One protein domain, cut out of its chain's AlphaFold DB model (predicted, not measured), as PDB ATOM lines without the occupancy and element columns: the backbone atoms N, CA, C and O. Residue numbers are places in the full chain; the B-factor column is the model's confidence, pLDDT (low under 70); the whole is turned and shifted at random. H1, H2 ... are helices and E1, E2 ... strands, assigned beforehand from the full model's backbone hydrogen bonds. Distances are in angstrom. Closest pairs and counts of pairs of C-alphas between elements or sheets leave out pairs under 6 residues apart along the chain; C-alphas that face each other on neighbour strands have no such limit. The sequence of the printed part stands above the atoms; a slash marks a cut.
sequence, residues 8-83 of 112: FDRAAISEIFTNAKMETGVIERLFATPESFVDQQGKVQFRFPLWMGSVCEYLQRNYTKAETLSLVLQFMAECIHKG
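Overview. This is residues 8 to 83 of the 112 residues of an uncharacterized protein of Aeromonadales bacterium (UniProt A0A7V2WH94). H1 and H3 lie side by side, H4 opens from H3 as a V; hairpin E1-E2 makes a thin arm. The printed part, 76 residues, mostly helix, runs H1, H2, E1, E2, H3, H4. It is only just compact, radius of gyration of the C-alphas 13.2 A, spans 38 by 29 by 23 A.

Arrangement. H1 and H3, residues 8 to 24 and 50 to 60, touch at a shallow 15 degrees, closest C-alphas 20 and 51, 6.0 A. In antiparallel E1 and E2, residues 36 to 40 and 43 to 47, N 38 and O 45 are 3.1 A apart. H4, residues 65 to 81, touches H3 with residues 68 to 72 alone, closest C-alphas 68 and 59, 5.7 A. In H1, H3 and H4 every O i to N i+4 pair is within hydrogen-bond range; in H2, residues 27 to 32, 1 of 2.

Along the chain. H1's C-alpha 8 is at (133.022, 72.162, 121.541), H4's C-alpha 81 at (142.780, 87.580, 109.192).

Size, cuts and confidence. Residues 24 to 48 and 79 to 83 have pLDDT under 70.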
ATOM      1  N   PHE A   8     134.472  72.171 121.370       86.94
ATOM      2  CA  PHE A   8     133.022  72.162 121.541       86.94
ATOM      3  C   PHE A   8     132.409  73.541 121.266       86.94
ATOM      4  O   PHE A   8     131.482  73.650 120.467       86.94
ATOM      5  N   ASP A   9     132.992  74.607 121.826       86.06
ATOM      6  CA  ASP A   9     132.538  75.979 121.557       86.06
ATOM      7  C   ASP A   9     132.631  76.319 120.075       86.06
ATOM      8  O   ASP A   9     131.733  76.931 119.505       86.06
ATOM      9  N   ARG A  10     133.713  75.881 119.431       84.88
ATOM     10  CA  ARG A  10     133.930  76.073 117.998       84.88
ATOM     11  C   ARG A  10     132.858  75.386 117.160       84.88
ATOM     12  O   ARG A  10     132.394  75.986 116.196       84.88
ATOM     13  N   ALA A  11     132.450  74.171 117.526       83.62
ATOM     14  CA  ALA A  11     131.374  73.461 116.841       83.62
ATOM     15  C   ALA A  11     130.029  74.194 116.995       83.62
ATOM     16  O   ALA A  11     129.376  74.473 115.991       83.62
ATOM     17  N   ALA A  12     129.670  74.589 118.220       85.31
ATOM     18  CA  ALA A  12     128.430  75.317 118.495       85.31
ATOM     19  C   ALA A  12     128.377  76.677 117.773       85.31
ATOM     20  O   ALA A  12     127.387  77.016 117.126       85.31
ATOM     21  N   ILE A  13     129.473  77.444 117.814       86.25
ATOM     22  CA  ILE A  13     129.587  78.722 117.098       86.25
ATOM     23  C   ILE A  13     129.491  78.504 115.584       86.25
ATOM     24  O   ILE A  13     128.828  79.281 114.901       86.25
ATOM     25  N   SER A  14     130.104  77.442 115.054       81.31
ATOM     26  CA  SER A  14     130.021  77.110 113.629       81.31
ATOM     27  C   SER A  14     128.594  76.795 113.183       81.31
ATOM     28  O   SER A  14     128.221  77.142 112.062       81.31
ATOM     29  N   GLU A  15     127.790  76.153 114.029       83.00
ATOM     30  CA  GLU A  15     126.384  75.861 113.738       83.00
ATOM     31  C   GLU A  15     125.549  77.147 113.678       83.00
ATOM     32  O   GLU A  15     124.874  77.393 112.677       83.00
ATOM     33  N   ILE A  16     125.682  78.022 114.684       85.50
ATOM     34  CA  ILE A  16     125.044  79.355 114.706       85.50
ATOM     35  C   ILE A  16     125.393  80.125 113.430       85.50
ATOM     36  O   ILE A  16     124.531  80.695 112.759       85.50
ATOM     37  N   PHE A  17     126.673  80.107 113.078       80.06
ATOM     38  CA  PHE A  17     127.203  80.813 111.930       80.06
ATOM     39  C   PHE A  17     126.697  80.233 110.594       80.06
ATOM     40  O   PHE A  17     126.359  80.976 109.671       80.06
ATOM     41  N   THR A  18     126.587  78.906 110.493       79.06
ATOM     42  CA  THR A  18     126.042  78.217 109.312       79.06
ATOM     43  C   THR A  18     124.562  78.532 109.118       79.06
ATOM     44  O   THR A  18     124.153  78.849 108.002       79.06
ATOM     45  N   ASN A  19     123.775  78.522 110.195       82.31
ATOM     46  CA  ASN A  19     122.355  78.870 110.147       82.31
ATOM     47  C   ASN A  19     122.157  80.321 109.690       82.31
ATOM     48  O   ASN A  19     121.393  80.579 108.762       82.31
ATOM     49  N   ALA A  20     122.942  81.254 110.233       79.88
ATOM     50  CA  ALA A  20     122.903  82.653 109.813       79.88
ATOM     51  C   ALA A  20     123.293  82.836 108.331       79.88
ATOM     52  O   ALA A  20     122.699  83.643 107.607       79.88
ATOM     53  N   LYS A  21     124.273  82.065 107.838       77.50
ATOM     54  CA  LYS A  21     124.627  82.048 106.411       77.50
ATOM     55  C   LYS A  21     123.455  81.568 105.554       77.50
ATOM     56  O   LYS A  21     123.227  82.148 104.496       77.50
ATOM     57  N   MET A  22     122.723  80.534 105.975       76.62
ATOM     58  CA  MET A  22     121.558  80.050 105.223       76.62
ATOM     59  C   MET A  22     120.466  81.119 105.100       76.62
ATOM     60  O   MET A  22     119.860  81.240 104.041       76.62
ATOM     61  N   GLU A  23     120.266  81.937 106.134       76.81
ATOM     62  CA  GLU A  23     119.300  83.045 106.113       76.81
ATOM     63  C   GLU A  23     119.732  84.206 105.201       76.81
ATOM     64  O   GLU A  23     118.904  84.838 104.547       76.81
ATOM     65  N   THR A  24     121.034  84.495 105.135       68.62
ATOM     66  CA  THR A  24     121.579  85.652 104.392       68.62
ATOM     67  C   THR A  24     122.061  85.319 102.975       68.62
ATOM     68  O   THR A  24     122.275  86.225 102.158       68.62
ATOM     69  N   GLY A  25     122.220  84.031 102.663       66.75
ATOM     70  CA  GLY A  25     122.635  83.474 101.373       66.75
ATOM     71  C   GLY A  25     124.145  83.506 101.113       66.75
ATOM     72  O   GLY A  25     124.667  82.619 100.439       66.75
ATOM     73  N   VAL A  26     124.868  84.486 101.663       69.38
ATOM     74  CA  VAL A  26     126.328  84.617 101.534       69.38
ATOM     75  C   VAL A  26     126.952  85.123 102.832       69.38
ATOM     76  O   VAL A  26     126.363  85.914 103.566       69.38
ATOM     77  N   ILE A  27     128.168  84.665 103.108       66.38
ATOM     78  CA  ILE A  27     128.865  84.872 104.380       66.38
ATOM     79  C   ILE A  27     129.298  86.329 104.579       66.38
ATOM     80  O   ILE A  27     129.280  86.843 105.691       66.38
ATOM     81  N   GLU A  28     129.606  87.029 103.491       67.94
ATOM     82  CA  GLU A  28     130.005  88.434 103.473       67.94
ATOM     83  C   GLU A  28     128.881  89.329 104.003       67.94
ATOM     84  O   GLU A  28     129.139  90.319 104.685       67.94
ATOM     85  N   ARG A  29     127.617  88.953 103.763       66.38
ATOM     86  CA  ARG A  29     126.456  89.706 104.258       66.38
ATOM     87  C   ARG A  29     126.310  89.643 105.774       66.38
ATOM     88  O   ARG A  29     125.795  90.595 106.356       66.38
ATOM     89  N   LEU A  30     126.817  88.592 106.422       68.56
ATOM     90  CA  LEU A  30     126.824  88.493 107.885       68.56
ATOM     91  C   LEU A  30     127.695  89.567 108.535       68.56
ATOM     92  O   LEU A  30     127.363  90.035 109.623       68.56
ATOM     93  N   PHE A  31     128.774  89.960 107.857       69.25
ATOM     94  CA  PHE A  31     129.717  90.981 108.315       69.25
ATOM     95  C   PHE A  31     129.450  92.361 107.705       69.25
ATOM     96  O   PHE A  31     129.871  93.364 108.266       69.25
ATOM     97  N   ALA A  32     128.734  92.427 106.581       63.38
ATOM     98  CA  ALA A  32     128.287  93.676 105.968       63.38
ATOM     99  C   ALA A  32     126.960  94.194 106.550       63.38
ATOM    100  O   ALA A  32     126.491  95.258 106.145       63.38
ATOM    101  N   THR A  33     126.331  93.448 107.469       58.62
ATOM    102  CA  THR A  33     125.125  93.913 108.161       58.62
ATOM    103  C   THR A  33     125.498  95.154 108.978       58.62
ATOM    104  O   THR A  33     126.367  95.047 109.844       58.62
ATOM    105  N   PRO A  34     124.899  96.326 108.702       53.31
ATOM    106  CA  PRO A  34     125.328  97.574 109.309       53.31
ATOM    107  C   PRO A  34     125.182  97.508 110.827       53.31
ATOM    108  O   PRO A  34     124.109  97.200 111.351       53.31
ATOM    109  N   GLU A  35     126.268  97.822 111.528       57.44
ATOM    110  CA  GLU A  35     126.237  98.040 112.966       57.44
ATOM    111  C   GLU A  35     125.318  99.230 113.249       57.44
ATOM    112  O   GLU A  35     125.589 100.363 112.848       57.44
ATOM    113  N   SER A  36     124.195  98.985 113.923       51.84
ATOM    114  CA  SER A  36     123.346 100.076 114.388       51.84
ATOM    115  C   SER A  36     123.839 100.530 115.757       51.84
ATOM    116  O   SER A  36     123.947  99.712 116.675       51.84
ATOM    117  N   PHE A  37     124.096 101.824 115.909       55.19
ATOM    118  CA  PHE A  37     124.342 102.430 117.209       55.19
ATOM    119  C   PHE A  37     123.074 103.105 117.726       55.19
ATOM    120  O   PHE A  37     122.315 103.707 116.967       55.19
ATOM    121  N   VAL A  38     122.848 103.009 119.032       54.72
ATOM    122  CA  VAL A  38     121.819 103.798 119.717       54.72
ATOM    123  C   VAL A  38     122.523 104.695 120.722       54.72
ATOM    124  O   VAL A  38     123.257 104.195 121.575       54.72
ATOM    125  N   ASP A  39     122.303 106.005 120.616       49.31
ATOM    126  CA  ASP A  39     122.664 106.943 121.675       49.31
ATOM    127  C   ASP A  39     121.541 106.948 122.713       49.31
ATOM    128  O   ASP A  39     120.435 107.438 122.470       49.31
ATOM    129  N   GLN A  40     121.813 106.344 123.865       49.25
ATOM    130  CA  GLN A  40     120.996 106.534 125.052       49.25
ATOM    131  C   GLN A  40     121.837 107.287 126.072       49.25
ATOM    132  O   GLN A  40     122.776 106.729 126.641       49.25
ATOM    133  N   GLN A  41     121.469 108.544 126.333       64.12
ATOM    134  CA  GLN A  41     122.008 109.325 127.451       64.12
ATOM    135  C   GLN A  41     123.547 109.459 127.404       64.12
ATOM    136  O   GLN A  41     124.214 109.345 128.434       64.12
ATOM    137  N   GLY A  42     124.124 109.671 126.214       56.88
ATOM    138  CA  GLY A  42     125.566 109.872 126.040       56.88
ATOM    139  C   GLY A  42     126.387 108.580 126.047       56.88
ATOM    140  O   GLY A  42     127.609 108.626 126.192       56.88
ATOM    141  N   LYS A  43     125.739 107.418 125.904       47.91
ATOM    142  CA  LYS A  43     126.404 106.123 125.728       47.91
ATOM    143  C   LYS A  43     126.053 105.557 124.360       47.91
ATOM    144  O   LYS A  43     124.908 105.188 124.111       47.91
ATOM    145  N   VAL A  44     127.069 105.436 123.507       53.94
ATOM    146  CA  VAL A  44     126.984 104.708 122.238       53.94
ATOM    147  C   VAL A  44     126.877 103.218 122.553       53.94
ATOM    148  O   VAL A  44     127.822 102.615 123.065       53.94
ATOM    149  N   GLN A  45     125.720 102.622 122.273       55.09
ATOM    150  CA  GLN A  45     125.544 101.173 122.337       55.09
ATOM    151  C   GLN A  45     125.670 100.578 120.940       55.09
ATOM    152  O   GLN A  45     124.832 100.844 120.079       55.09
ATOM    153  N   PHE A  46     126.692  99.749 120.737       57.28
ATOM    154  CA  PHE A  46     126.831  98.932 119.536       57.28
ATOM    155  C   PHE A  46     125.833  97.776 119.590       57.28
ATOM    156  O   PHE A  46     125.821  97.010 120.557       57.28
ATOM    157  N   ARG A  47     124.997  97.639 118.558       59.25
ATOM    158  CA  ARG A  47     124.190  96.433 118.370       59.25
ATOM    159  C   ARG A  47     124.894  95.504 117.402       59.25
ATOM    160  O   ARG A  47     125.078  95.836 116.233       59.25
ATOM    161  N   PHE A  48     125.237  94.331 117.906       66.75
ATOM    162  CA  PHE A  48     125.749  93.255 117.080       66.75
ATOM    163  C   PHE A  48     124.645  92.678 116.183       66.75
ATOM    164  O   PHE A  48     123.474  92.676 116.581       66.75
ATOM    165  N   PRO A  49     124.998  92.150 114.999       71.56
ATOM    166  CA  PRO A  49     124.092  91.333 114.202       71.56
ATOM    167  C   PRO A  49     123.525  90.162 115.018       71.56
ATOM    168  O   PRO A  49     124.192  89.646 115.917       71.56
ATOM    169  N   LEU A  50     122.313  89.708 114.677       77.50
ATOM    170  CA  LEU A  50     121.578  88.681 115.433       77.50
ATOM    171  C   LEU A  50     122.431  87.434 115.725       77.50
ATOM    172  O   LEU A  50     122.529  87.007 116.872       77.50
ATOM    173  N   TRP A  51     123.113  86.909 114.704       83.19
ATOM    174  CA  TRP A  51     123.965  85.723 114.818       83.19
ATOM    175  C   TRP A  51     125.098  85.901 115.836       83.19
ATOM    176  O   TRP A  51     125.443  84.980 116.574       83.19
ATOM    177  N   MET A  52     125.662  87.105 115.912       82.25
ATOM    178  CA  MET A  52     126.741  87.441 116.831       82.25
ATOM    179  C   MET A  52     126.208  87.644 118.255       82.25
ATOM    180  O   MET A  52     126.881  87.275 119.221       82.25
ATOM    181  N   GLY A  53     124.971  88.134 118.389       83.31
ATOM    182  CA  GLY A  53     124.207  88.078 119.635       83.31
ATOM    183  C   GLY A  53     124.054  86.643 120.148       83.31
ATOM    184  O   GLY A  53     124.395  86.371 121.296       83.31
ATOM    185  N   SER A  54     123.668  85.703 119.281       87.81
ATOM    186  CA  SER A  54     123.543  84.281 119.639       87.81
ATOM    187  C   SER A  54     124.874  83.647 120.063       87.81
ATOM    188  O   SER A  54     124.906  82.865 121.013       87.81
ATOM    189  N   VAL A  55     125.991  84.013 119.422       88.06
ATOM    190  CA  VAL A  55     127.335  83.589 119.865       88.06
ATOM    191  C   VAL A  55     127.647  84.129 121.264       88.06
ATOM    192  O   VAL A  55     128.136  83.383 122.116       88.06
ATOM    193  N   CYS A  56     127.345  85.405 121.526       87.75
ATOM    194  CA  CYS A  56     127.542  86.007 122.846       87.75
ATOM    195  C   CYS A  56     126.704  85.300 123.918       87.75
ATOM    196  O   CYS A  56     127.223  84.997 124.989       87.75
ATOM    197  N   GLU A  57     125.434  85.010 123.633       90.06
ATOM    198  CA  GLU A  57     124.541  84.296 124.550       90.06
ATOM    199  C   GLU A  57     125.021  82.872 124.839       90.06
ATOM    200  O   GLU A  57     124.990  82.443 125.992       90.06
ATOM    201  N   TYR A  58     125.489  82.141 123.822       92.88
ATOM    202  CA  TYR A  58     126.065  80.807 124.005       92.88
ATOM    203  C   TYR A  58     127.282  80.855 124.938       92.88
ATOM    204  O   TYR A  58     127.351  80.103 125.912       92.88
ATOM    205  N   LEU A  59     128.223  81.768 124.679       91.31
ATOM    206  CA  LEU A  59     129.446  81.881 125.471       91.31
ATOM    207  C   LEU A  59     129.162  82.347 126.905       91.31
ATOM    208  O   LEU A  59     129.736  81.799 127.841       91.31
ATOM    209  N   GLN A  60     128.220  83.267 127.116       92.19
ATOM    210  CA  GLN A  60     127.867  83.757 128.459       92.19
ATOM    211  C   GLN A  60     127.297  82.681 129.394       92.19
ATOM    212  O   GLN A  60     127.285  82.882 130.606       92.19
ATOM    213  N   ARG A  61     126.846  81.534 128.869       92.44
ATOM    214  CA  ARG A  61     126.419  80.391 129.696       92.44
ATOM    215  C   ARG A  61     127.592  79.675 130.362       92.44
ATOM    216  O   ARG A  61     127.400  79.045 131.396       92.44
ATOM    217  N   ASN A  62     128.778  79.767 129.763       90.50
ATOM    218  CA  ASN A  62     129.960  78.996 130.151       90.50
ATOM    219  C   ASN A  62     131.142  79.879 130.582       90.50
ATOM    220  O   ASN A  62     132.075  79.389 131.211       90.50
ATOM    221  N   TYR A  63     131.099  81.170 130.254       92.06
ATOM    222  CA  TYR A  63     132.186  82.121 130.449       92.06
ATOM    223  C   TYR A  63     131.681  83.404 131.104       92.06
ATOM    224  O   TYR A  63     130.540  83.829 130.911       92.06
ATOM    225  N   THR A  64     132.554  84.085 131.845       89.94
ATOM    226  CA  THR A  64     132.245  85.420 132.360       89.94
ATOM    227  C   THR A  64     132.072  86.420 131.215       89.94
ATOM    228  O   THR A  64     132.490  86.207 130.072       89.94
ATOM    229  N   LYS A  65     131.487  87.582 131.526       82.06
ATOM    230  CA  LYS A  65     131.290  88.656 130.545       82.06
ATOM    231  C   LYS A  65     132.604  89.120 129.900       82.06
ATOM    232  O   LYS A  65     132.635  89.364 128.697       82.06
ATOM    233  N   ALA A  66     133.676  89.237 130.689       79.94
ATOM    234  CA  ALA A  66     134.985  89.667 130.196       79.94
ATOM    235  C   ALA A  66     135.617  88.617 129.266       79.94
ATOM    236  O   ALA A  66     136.141  88.955 128.207       79.94
ATOM    237  N   GLU A  67     135.511  87.340 129.631       86.50
ATOM    238  CA  GLU A  67     136.025  86.220 128.837       86.50
ATOM    239  C   GLU A  67     135.248  86.054 127.533       86.50
ATOM    240  O   GLU A  67     135.857  85.899 126.478       86.50
ATOM    241  N   THR A  68     133.919  86.180 127.582       86.50
ATOM    242  CA  THR A  68     133.068  86.138 126.387       86.50
ATOM    243  C   THR A  68     133.500  87.190 125.372       86.50
ATOM    244  O   THR A  68     133.699  86.866 124.206       86.50
ATOM    245  N   LEU A  69     133.694  88.439 125.807       81.19
ATOM    246  CA  LEU A  69     134.117  89.513 124.910       81.19
ATOM    247  C   LEU A  69     135.470  89.191 124.257       81.19
ATOM    248  O   LEU A  69     135.629  89.357 123.050       81.19
ATOM    249  N   SER A  70     136.422  88.679 125.039       82.31
ATOM    250  CA  SER A  70     137.736  88.279 124.531       82.31
ATOM    251  C   SER A  70     137.647  87.133 123.517       82.31
ATOM    252  O   SER A  70     138.331  87.167 122.495       82.31
ATOM    253  N   LEU A  71     136.804  86.131 123.775       86.38
ATOM    254  CA  LEU A  71     136.600  84.973 122.900       86.38
ATOM    255  C   LEU A  71     135.897  85.353 121.591       86.38
ATOM    256  O   LEU A  71     136.282  84.872 120.526       86.38
ATOM    257  N   VAL A  72     134.913  86.253 121.649       82.62
ATOM    258  CA  VAL A  72     134.230  86.788 120.461       82.62
ATOM    259  C   VAL A  72     135.201  87.591 119.597       82.62
ATOM    260  O   VAL A  72     135.250  87.387 118.387       82.62
ATOM    261  N   LEU A  73     136.019  88.460 120.199       77.31
ATOM    262  CA  LEU A  73     137.046  89.213 119.471       77.31
ATOM    263  C   LEU A  73     138.075  88.283 118.819       77.31
ATOM    264  O   LEU A  73     138.443  88.496 117.665       77.31
ATOM    265  N   GLN A  74     138.503  87.230 119.523       77.94
ATOM    266  CA  GLN A  74     139.398  86.215 118.967       77.94
ATOM    267  C   GLN A  74     138.765  85.509 117.760       77.94
ATOM    268  O   GLN A  74     139.416  85.367 116.728       77.94
ATOM    269  N   PHE A  75     137.494  85.117 117.862       78.94
ATOM    270  CA  PHE A  75     136.755  84.506 116.758       78.94
ATOM    271  C   PHE A  75     136.642  85.441 115.547       78.94
ATOM    272  O   PHE A  75     136.941  85.036 114.427       78.94
ATOM    273  N   MET A  76     136.288  86.711 115.759       74.81
ATOM    274  CA  MET A  76     136.208  87.692 114.671       74.81
ATOM    275  C   MET A  76     137.566  87.929 114.008       74.81
ATOM    276  O   MET A  76     137.650  87.980 112.782       74.81
ATOM    277  N   ALA A  77     138.637  88.032 114.798       71.62
ATOM    278  CA  ALA A  77     139.991  88.163 114.272       71.62
ATOM    279  C   ALA A  77     140.384  86.949 113.412       71.62
ATOM    280  O   ALA A  77     140.976  87.126 112.349       71.62
ATOM    281  N   GLU A  78     140.007  85.731 113.820       72.38
ATOM    282  CA  GLU A  78     140.198  84.515 113.018       72.38
ATOM    283  C   GLU A  78     139.404  84.556 111.699       72.38
ATOM    284  O   GLU A  78     139.933  84.155 110.659       72.38
ATOM    285  N   CYS A  79     138.169  85.068 111.714       69.00
ATOM    286  CA  CYS A  79     137.349  85.232 110.510       69.00
ATOM    287  C   CYS A  79     137.931  86.264 109.527       69.00
ATOM    288  O   CYS A  79     137.874  86.042 108.319       69.00
ATOM    289  N   ILE A  80     138.499  87.370 110.027       61.94
ATOM    290  CA  ILE A  80     139.022  88.480 109.210       61.94
ATOM    291  C   ILE A  80     140.435  88.184 108.681       61.94
ATOM    292  O   ILE A  80     140.700  88.361 107.492       61.94
ATOM    293  N   HIS A  81     141.356  87.716 109.535       55.91
ATOM    294  CA  HIS A  81     142.780  87.580 109.192       55.91
ATOM    295  C   HIS A  81     143.051  86.527 108.112       55.91
ATOM    296  O   HIS A  81     144.047  86.613 107.398       55.91
ATOM    297  N   LYS A  82     142.166  85.540 107.945       53.03
ATOM    298  CA  LYS A  82     142.349  84.524 106.908       53.03
ATOM    299  C   LYS A  82     142.061  85.014 105.491       53.03
ATOM    300  O   LYS A  82     142.373  84.265 104.572       53.03
ATOM    301  N   GLY A  83     141.433  86.182 105.280       44.12
ATOM    302  CA  GLY A  83     141.005  86.654 103.943       44.12
ATOM    303  C   GLY A  83     140.169  85.633 103.143       44.12
ATOM    304  O   GLY A  83     139.946  85.779 101.948       44.12
TER     305      GLY A  83